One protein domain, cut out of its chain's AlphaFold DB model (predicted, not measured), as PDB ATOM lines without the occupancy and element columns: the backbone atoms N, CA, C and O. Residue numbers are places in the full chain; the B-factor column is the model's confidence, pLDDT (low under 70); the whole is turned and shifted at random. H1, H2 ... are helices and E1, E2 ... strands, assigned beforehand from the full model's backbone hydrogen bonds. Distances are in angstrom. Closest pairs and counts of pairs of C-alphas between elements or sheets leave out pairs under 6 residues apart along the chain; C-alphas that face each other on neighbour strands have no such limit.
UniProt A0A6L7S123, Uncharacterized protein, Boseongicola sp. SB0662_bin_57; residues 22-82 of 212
ATOM      1  N   LEU A  22    -126.704 -87.182  54.825       95.62
ATOM      2  CA  LEU A  22    -125.940 -87.188  56.063       95.62
ATOM      3  C   LEU A  22    -125.269 -85.821  56.198       95.62
ATOM      4  O   LEU A  22    -124.460 -85.454  55.350       95.62
ATOM      5  N   LEU A  23    -125.653 -85.062  57.220       95.62
ATOM      6  CA  LEU A  23    -125.280 -83.659  57.391       95.62
ATOM      7  C   LEU A  23    -124.589 -83.465  58.734       95.62
ATOM      8  O   LEU A  23    -125.014 -84.053  59.723       95.62
ATOM      9  N   PHE A  24    -123.571 -82.615  58.797       96.94
ATOM     10  CA  PHE A  24    -123.065 -82.133  60.081       96.94
ATOM     11  C   PHE A  24    -124.033 -81.091  60.643       96.94
ATOM     12  O   PHE A  24    -124.438 -80.193  59.914       96.94
ATOM     13  N   LYS A  25    -124.407 -81.215  61.919       97.25
ATOM     14  CA  LYS A  25    -125.201 -80.205  62.640       97.25
ATOM     15  C   LYS A  25    -124.341 -79.372  63.567       97.25
ATOM     16  O   LYS A  25    -124.514 -78.163  63.638       97.25
ATOM     17  N   THR A  26    -123.404 -80.017  64.250       97.88
ATOM     18  CA  THR A  26    -122.454 -79.350  65.136       97.88
ATOM     19  C   THR A  26    -121.063 -79.939  64.955       97.88
ATOM     20  O   THR A  26    -120.907 -81.125  64.653       97.88
ATOM     21  N   ILE A  27    -120.044 -79.099  65.119       98.19
ATOM     22  CA  ILE A  27    -118.631 -79.479  65.129       98.19
ATOM     23  C   ILE A  27    -117.976 -78.773  66.315       98.19
ATOM     24  O   ILE A  27    -118.017 -77.547  66.399       98.19
ATOM     25  N   THR A  28    -117.345 -79.533  67.205       98.31
ATOM     26  CA  THR A  28    -116.551 -79.022  68.326       98.31
ATOM     27  C   THR A  28    -115.069 -79.198  68.016       98.31
ATOM     28  O   THR A  28    -114.610 -80.295  67.677       98.31
ATOM     29  N   PHE A  29    -114.310 -78.115  68.148       97.56
ATOM     30  CA  PHE A  29    -112.874 -78.088  67.910       97.56
ATOM     31  C   PHE A  29    -112.074 -78.278  69.204       97.56
ATOM     32  O   PHE A  29    -112.579 -78.148  70.320       97.56
ATOM     33  N   SER A  30    -110.786 -78.583  69.064       96.75
ATOM     34  CA  SER A  30    -109.872 -78.839  70.183       96.75
ATOM     35  C   SER A  30    -109.641 -77.646  71.113       96.75
ATOM     36  O   SER A  30    -109.185 -77.836  72.236       96.75
ATOM     37  N   ASP A  31    -109.921 -76.426  70.655       94.69
ATOM     38  CA  ASP A  31    -109.860 -75.205  71.467       94.69
ATOM     39  C   ASP A  31    -111.177 -74.903  72.207       94.69
ATOM     40  O   ASP A  31    -111.268 -73.904  72.918       94.69
ATOM     41  N   GLY A  32    -112.183 -75.775  72.066       95.94
ATOM     42  CA  GLY A  32    -113.512 -75.621  72.651       95.94
ATOM     43  C   GLY A  32    -114.486 -74.808  71.798       95.94
ATOM     44  O   GLY A  32    -115.638 -74.659  72.199       95.94
ATOM     45  N   THR A  33    -114.068 -74.299  70.635       96.00
ATOM     46  CA  THR A  33    -114.973 -73.618  69.701       96.00
ATOM     47  C   THR A  33    -116.020 -74.599  69.180       96.00
ATOM     48  O   THR A  33    -115.686 -75.718  68.788       96.00
ATOM     49  N   GLU A  34    -117.275 -74.161  69.115       97.81
ATOM     50  CA  GLU A  34    -118.373 -74.915  68.510       97.81
ATOM     51  C   GLU A  34    -118.910 -74.186  67.278       97.81
ATOM     52  O   GLU A  34    -119.094 -72.967  67.281       97.81
ATOM     53  N   LEU A  35    -119.154 -74.948  66.217       97.38
ATOM     54  CA  LEU A  35    -119.747 -74.487  64.970       97.38
ATOM     55  C   LEU A  35    -121.055 -75.241  64.735       97.38
ATOM     56  O   LEU A  35    -121.034 -76.462  64.584       97.38
ATOM     57  N   THR A  36    -122.165 -74.510  64.668       97.81
ATOM     58  CA  THR A  36    -123.476 -75.032  64.256       97.81
ATOM     59  C   THR A  36    -123.671 -74.811  62.760       97.81
ATOM     60  O   THR A  36    -123.263 -73.770  62.247       97.81
ATOM     61  N   LEU A  37    -124.270 -75.786  62.077       96.88
ATOM     62  CA  LEU A  37    -124.443 -75.806  60.626       96.88
ATOM     63  C   LEU A  37    -125.895 -76.067  60.225       96.88
ATOM     64  O   LEU A  37    -126.561 -76.955  60.772       96.88
ATOM     65  N   GLU A  38    -126.334 -75.337  59.206       95.19
ATOM     66  CA  GLU A  38    -127.577 -75.580  58.480       95.19
ATOM     67  C   GLU A  38    -127.327 -76.421  57.213       95.19
ATOM     68  O   GLU A  38    -126.192 -76.704  56.829       95.19
ATOM     69  N   GLU A  39    -128.400 -76.891  56.572       89.38
ATOM     70  CA  GLU A  39    -128.322 -77.956  55.559       89.38
ATOM     71  C   GLU A  39    -127.545 -77.610  54.280       89.38
ATOM     72  O   GLU A  39    -127.020 -78.519  53.634       89.38
ATOM     73  N   ASP A  40    -127.444 -76.325  53.942       90.00
ATOM     74  CA  ASP A  40    -126.857 -75.832  52.689       90.00
ATOM     75  C   ASP A  40    -125.697 -74.847  52.928       90.00
ATOM     76  O   ASP A  40    -125.340 -74.050  52.055       90.00
ATOM     77  N   ASP A  41    -125.089 -74.893  54.117       93.94
ATOM     78  CA  ASP A  41    -123.992 -73.997  54.469       93.94
ATOM     79  C   ASP A  41    -122.720 -74.273  53.654       93.94
ATOM     80  O   ASP A  41    -122.209 -75.394  53.573       93.94
ATOM     81  N   ILE A  42    -122.131 -73.200  53.116       94.06
ATOM     82  CA  ILE A  42    -120.780 -73.215  52.545       94.06
ATOM     83  C   ILE A  42    -119.807 -72.660  53.586       94.06
ATOM     84  O   ILE A  42    -119.726 -71.454  53.814       94.06
ATOM     85  N   VAL A  43    -119.023 -73.553  54.193       93.94
ATOM     86  CA  VAL A  43    -118.074 -73.203  55.259       93.94
ATOM     87  C   VAL A  43    -116.672 -72.985  54.699       93.94
ATOM     88  O   VAL A  43    -116.101 -73.857  54.039       93.94
ATOM     89  N   VAL A  44    -116.071 -71.837  55.022       94.31
ATOM     90  CA  VAL A  44    -114.693 -71.506  54.635       94.31
ATOM     91  C   VAL A  44    -113.800 -71.432  55.871       94.31
ATOM     92  O   VAL A  44    -113.893 -70.506  56.672       94.31
ATOM     93  N   PHE A  45    -112.873 -72.383  55.998       92.00
ATOM     94  CA  PHE A  45    -111.850 -72.358  57.044       92.00
ATOM     95  C   PHE A  45    -110.689 -71.437  56.653       92.00
ATOM     96  O   PHE A  45    -109.943 -71.724  55.711       92.00
ATOM     97  N   VAL A  46    -110.486 -70.362  57.416       93.88
ATOM     98  CA  VAL A  46    -109.373 -69.412  57.254       93.88
ATOM     99  C   VAL A  46    -108.462 -69.417  58.480       93.88
ATOM    100  O   VAL A  46    -108.873 -69.782  59.574       93.88
ATOM    101  N   GLY A  47    -107.193 -69.048  58.301       92.50
ATOM    102  CA  GLY A  47    -106.229 -68.973  59.402       92.50
ATOM    103  C   GLY A  47    -104.782 -69.174  58.949       92.50
ATOM    104  O   GLY A  47    -104.552 -69.547  57.791       92.50
ATOM    105  N   PRO A  48    -103.802 -68.975  59.845       93.75
ATOM    106  CA  PRO A  48    -102.383 -69.098  59.525       93.75
ATOM    107  C   PRO A  48    -101.987 -70.531  59.137       93.75
ATOM    108  O   PRO A  48    -102.766 -71.488  59.258       93.75
ATOM    109  N   ASN A  49    -100.761 -70.690  58.637       91.12
ATOM    110  CA  ASN A  49    -100.191 -72.014  58.396       91.12
ATOM    111  C   ASN A  49    -100.200 -72.829  59.697       91.12
ATOM    112  O   ASN A  49    -100.023 -72.285  60.780       91.12
ATOM    113  N   ASN A  50    -100.459 -74.132  59.574       88.50
ATOM    114  CA  ASN A  50    -100.521 -75.078  60.692       88.50
ATOM    115  C   ASN A  50    -101.655 -74.852  61.713       88.50
ATOM    116  O   ASN A  50    -101.714 -75.575  62.700       88.50
ATOM    117  N   ALA A  51    -102.624 -73.971  61.443       92.62
ATOM    118  CA  ALA A  51    -103.813 -73.784  62.289       92.62
ATOM    119  C   ALA A  51    -104.822 -74.960  62.273       92.62
ATOM    120  O   ALA A  51    -105.960 -74.798  62.686       92.62
ATOM    121  N   GLY A  52    -104.466 -76.123  61.718       93.25
ATOM    122  CA  GLY A  52    -105.340 -77.303  61.712       93.25
ATOM    123  C   GLY A  52    -106.364 -77.403  60.572       93.25
ATOM    124  O   GLY A  52    -107.026 -78.425  60.476       93.25
ATOM    125  N   LYS A  53    -106.458 -76.439  59.641       93.94
ATOM    126  CA  LYS A  53    -107.469 -76.432  58.550       93.94
ATOM    127  C   LYS A  53    -107.567 -77.745  57.751       93.94
ATOM    128  O   LYS A  53    -108.633 -78.339  57.630       93.94
ATOM    129  N   SER A  54    -106.448 -78.218  57.199       93.06
ATOM    130  CA  SER A  54    -106.423 -79.460  56.410       93.06
ATOM    131  C   SER A  54    -106.656 -80.703  57.271       93.06
ATOM    132  O   SER A  54    -107.215 -81.684  56.784       93.06
ATOM    133  N   ALA A  55    -106.236 -80.660  58.539       95.19
ATOM    134  CA  ALA A  55    -106.483 -81.733  59.492       95.19
ATOM    135  C   ALA A  55    -107.972 -81.812  59.848       95.19
ATOM    136  O   ALA A  55    -108.518 -82.904  59.780       95.19
ATOM    137  N   ALA A  56    -108.640 -80.677  60.082       95.88
ATOM    138  CA  ALA A  56    -110.080 -80.609  60.311       95.88
ATOM    139  C   ALA A  56    -110.863 -81.248  59.156       95.88
ATOM    140  O   ALA A  56    -111.655 -82.151  59.387       95.88
ATOM    141  N   LEU A  57    -110.582 -80.879  57.898       95.62
ATOM    142  CA  LEU A  57    -111.262 -81.484  56.740       95.62
ATOM    143  C   LEU A  57    -111.032 -83.001  56.628       95.62
ATOM    144  O   LEU A  57    -111.935 -83.739  56.240       95.62
ATOM    145  N   ARG A  58    -109.826 -83.479  56.956       95.56
ATOM    146  CA  ARG A  58    -109.505 -84.915  56.967       95.56
ATOM    147  C   ARG A  58    -110.217 -85.647  58.105       95.56
ATOM    148  O   ARG A  58    -110.691 -86.759  57.904       95.56
ATOM    149  N   GLU A  59    -110.263 -85.045  59.286       97.31
ATOM    150  CA  GLU A  59    -110.927 -85.606  60.461       97.31
ATOM    151  C   GLU A  59    -112.446 -85.626  60.286       97.31
ATOM    152  O   GLU A  59    -113.055 -86.629  60.625       97.31
ATOM    153  N   LEU A  60    -113.048 -84.607  59.661       97.06
ATOM    154  CA  LEU A  60    -114.473 -84.604  59.307       97.06
ATOM    155  C   LEU A  60    -114.811 -85.687  58.273       97.06
ATOM    156  O   LEU A  60    -115.777 -86.419  58.461       97.06
ATOM    157  N   GLU A  61    -114.003 -85.857  57.219       96.25
ATOM    158  CA  GLU A  61    -114.179 -86.976  56.276       96.25
ATOM    159  C   GLU A  61    -114.116 -88.331  57.003       96.25
ATOM    160  O   GLU A  61    -114.955 -89.204  56.777       96.25
ATOM    161  N   ALA A  62    -113.154 -88.501  57.917       96.25
ATOM    162  CA  ALA A  62    -113.048 -89.706  58.733       96.25
ATOM    163  C   ALA A  62    -114.240 -89.872  59.696       96.25
ATOM    164  O   ALA A  62    -114.712 -90.995  59.875       96.25
ATOM    165  N   TRP A  63    -114.763 -88.773  60.250       97.31
ATOM    166  CA  TRP A  63    -115.910 -88.758  61.162       97.31
ATOM    167  C   TRP A  63    -117.169 -89.332  60.516       97.31
ATOM    168  O   TRP A  63    -117.916 -90.078  61.149       97.31
ATOM    169  N   VAL A  64    -117.383 -89.040  59.229       96.88
ATOM    170  CA  VAL A  64    -118.503 -89.595  58.452       96.88
ATOM    171  C   VAL A  64    -118.446 -91.126  58.409       96.88
ATOM    172  O   VAL A  64    -119.485 -91.788  58.477       96.88
ATOM    173  N   ALA A  65    -117.242 -91.700  58.344       96.44
ATOM    174  CA  ALA A  65    -117.034 -93.143  58.415       96.44
ATOM    175  C   ALA A  65    -117.162 -93.687  59.839       96.44
ATOM    176  O   ALA A  65    -117.845 -94.690  60.045       96.44
ATOM    177  N   ARG A  66    -116.495 -93.059  60.807       96.25
ATOM    178  CA  ARG A  66    -116.471 -93.473  62.212       96.25
ATOM    179  C   ARG A  66    -116.472 -92.229  63.085       96.25
ATOM    180  O   ARG A  66    -115.514 -91.463  63.044       96.25
ATOM    181  N   SER A  67    -117.512 -92.056  63.894       93.94
ATOM    182  CA  SER A  67    -117.684 -90.884  64.759       93.94
ATOM    183  C   SER A  67    -116.750 -90.942  65.976       93.94
ATOM    184  O   SER A  67    -117.186 -91.211  67.095       93.94
ATOM    185  N   THR A  68    -115.446 -90.768  65.750       93.88
ATOM    186  CA  THR A  68    -114.394 -90.869  66.772       93.88
ATOM    187  C   THR A  68    -113.616 -89.559  66.910       93.88
ATOM    188  O   THR A  68    -113.174 -89.042  65.881       93.88
ATOM    189  N   PRO A  69    -113.358 -89.077  68.145       96.19
ATOM    190  CA  PRO A  69    -112.558 -87.879  68.414       96.19
ATOM    191  C   PRO A  69    -111.206 -87.861  67.692       96.19
ATOM    192  O   PRO A  69    -110.428 -88.813  67.782       96.19
ATOM    193  N   GLY A  70    -110.935 -86.759  66.993       95.94
ATOM    194  CA  GLY A  70    -109.657 -86.431  66.371       95.94
ATOM    195  C   GLY A  70    -108.816 -85.471  67.218       95.94
ATOM    196  O   GLY A  70    -109.111 -85.217  68.386       95.94
ATOM    197  N   LEU A  71    -107.740 -84.943  66.625       96.25
ATOM    198  CA  LEU A  71    -106.866 -83.971  67.289       96.25
ATOM    199  C   LEU A  71    -107.393 -82.542  67.174       96.25
ATOM    200  O   LEU A  71    -107.156 -81.747  68.077       96.25
ATOM    201  N   VAL A  72    -108.052 -82.211  66.060       97.06
ATOM    202  CA  VAL A  72    -108.591 -80.875  65.773       97.06
ATOM    203  C   VAL A  72    -110.101 -80.855  65.957       97.06
ATOM    204  O   VAL A  72    -110.621 -79.899  66.524       97.06
ATOM    205  N   VAL A  73    -110.798 -81.899  65.509       97.81
ATOM    206  CA  VAL A  73    -112.240 -82.089  65.693       97.81
ATOM    207  C   VAL A  73    -112.449 -83.105  66.805       97.81
ATOM    208  O   VAL A  73    -112.230 -84.302  66.626       97.81
ATOM    209  N   THR A  74    -112.853 -82.628  67.975       97.94
ATOM    210  CA  THR A  74    -113.018 -83.460  69.174       97.94
ATOM    211  C   THR A  74    -114.413 -84.063  69.265       97.94
ATOM    212  O   THR A  74    -114.565 -85.158  69.808       97.94
ATOM    213  N   ASN A  75    -115.416 -83.389  68.703       97.88
ATOM    214  CA  ASN A  75    -116.777 -83.891  68.585       97.88
ATOM    215  C   ASN A  75    -117.440 -83.383  67.299       97.88
ATOM    216  O   ASN A  75    -117.125 -82.292  66.828       97.88
ATOM    217  N   ALA A  76    -118.373 -84.152  66.744       97.19
ATOM    218  CA  ALA A  76    -119.261 -83.684  65.691       97.19
ATOM    219  C   ALA A  76    -120.567 -84.490  65.669       97.19
ATOM    220  O   ALA A  76    -120.569 -85.724  65.758       97.19
ATOM    221  N   GLU A  77    -121.686 -83.792  65.515       96.81
ATOM    222  CA  GLU A  77    -123.010 -84.397  65.416       96.81
ATOM    223  C   GLU A  77    -123.437 -84.515  63.956       96.81
ATOM    224  O   GLU A  77    -123.368 -83.552  63.189       96.81
ATOM    225  N   LEU A  78    -123.909 -85.705  63.580       96.00
ATOM    226  CA  LEU A  78    -124.443 -85.977  62.253       96.00
ATOM    227  C   LEU A  78    -125.962 -86.149  62.309       96.00
ATOM    228  O   LEU A  78    -126.464 -87.015  63.026       96.00
ATOM    229  N   HIS A  79    -126.679 -85.405  61.473       94.62
ATOM    230  CA  HIS A  79    -128.084 -85.636  61.169       94.62
ATOM    231  C   HIS A  79    -128.214 -86.533  59.939       94.62
ATOM    232  O   HIS A  79    -127.630 -86.254  58.891       94.62
ATOM    233  N   LYS A  80    -128.969 -87.627  60.067       94.62
ATOM    234  CA  LYS A  80    -129.219 -88.587  58.986       94.62
ATOM    235  C   LYS A  80    -130.662 -88.472  58.521       94.62
ATOM    236  O   LYS A  80    -131.574 -88.594  59.335       94.62
ATOM    237  N   GLU A  81    -130.854 -88.377  57.212       95.12
ATOM    238  CA  GLU A  81    -132.163 -88.478  56.574       95.12
ATOM    239  C   GLU A  81    -132.223 -89.713  55.673       95.12
ATOM    240  O   GLU A  81    -131.348 -89.938  54.834       95.12
ATOM    241  N   GLY A  82    -133.293 -90.491  55.837       94.94
ATOM    242  CA  GLY A  82    -133.527 -91.746  55.126       94.94
ATOM    243  C   GLY A  82    -132.980 -92.985  55.844       94.94
ATOM    244  O   GLY A  82    -132.243 -92.884  56.833       94.94
TER     245      GLY A  82
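Overview. This is residues 22 to 82 of the 212 residues of an uncharacterized protein of Boseongicola sp. SB0662_bin_57 (UniProt A0A6L7S123). A small antiparallel sheet of three strands, in the order E2, E1, E3, has one helix, H1, packed slantwise over one face, over E1 and E3. A wide loop, residues 37 to 52, leads from the short edge strand E2 to H1, and the longest axis runs from this loop to the far end of E3. The 61 printed residues hold three named strands and one named helix, in the chain order E1, E2, H1, E3, a mixed class. The whole is compact, with a radius of gyration of the C-alphas of 11.4 A, yet elongated, spanning 39 by 23 by 18 A.

Arrangement. Inner strand E1, residues 22 to 29, is antiparallel to edge strand E3, residues 73 to 81, at 163 degrees; N 25 and O 77 are 2.9 A apart, within hydrogen-bond range. E1 bends by 59 degrees at residue 25. Edge strand E2, residues 34 to 36, forms a hairpin with E1, with N 35 and O 27 within hydrogen-bond range at 2.8 A. H1, residues 53 to 65, is on the sheet at a height of 8.4 A, and its line stands at 47 degrees to E1 on the local plane. The closest C-alphas of H1 and E3 are those of Ala 56 and Val 73, 6.0 A apart. E1 and H1 are near each other, with 8 pairs of C-alphas within 10 A. E2, H1 and E3 make a split strand-helix-strand unit, two strands running the same way with E1 between them, and its crossover is right-handed. In H1, 8 of 9 O i to N i+4 pairs are within hydrogen-bond range.

Along the chain. E1 begins at C-alpha 22 (-125.940, -87.188, 56.063) and is 19.8 A long; E2 measures 6.6 A. H1 begins at C-alpha 53 (-107.469, -76.432, 58.550) and is 19.3 A long. E3, 22.8 A, ends at C-alpha 81 (-132.163, -88.478, 56.574).

Size, cuts and confidence. The two C-alphas farthest apart, those of Asn 49 and Gly 82, are 38.9 A apart. The printed part has no cut. The link from E2 to H1 is long, with 16 residues. Mean pLDDT of the printed part is 95.4, and no printed residue is under 70.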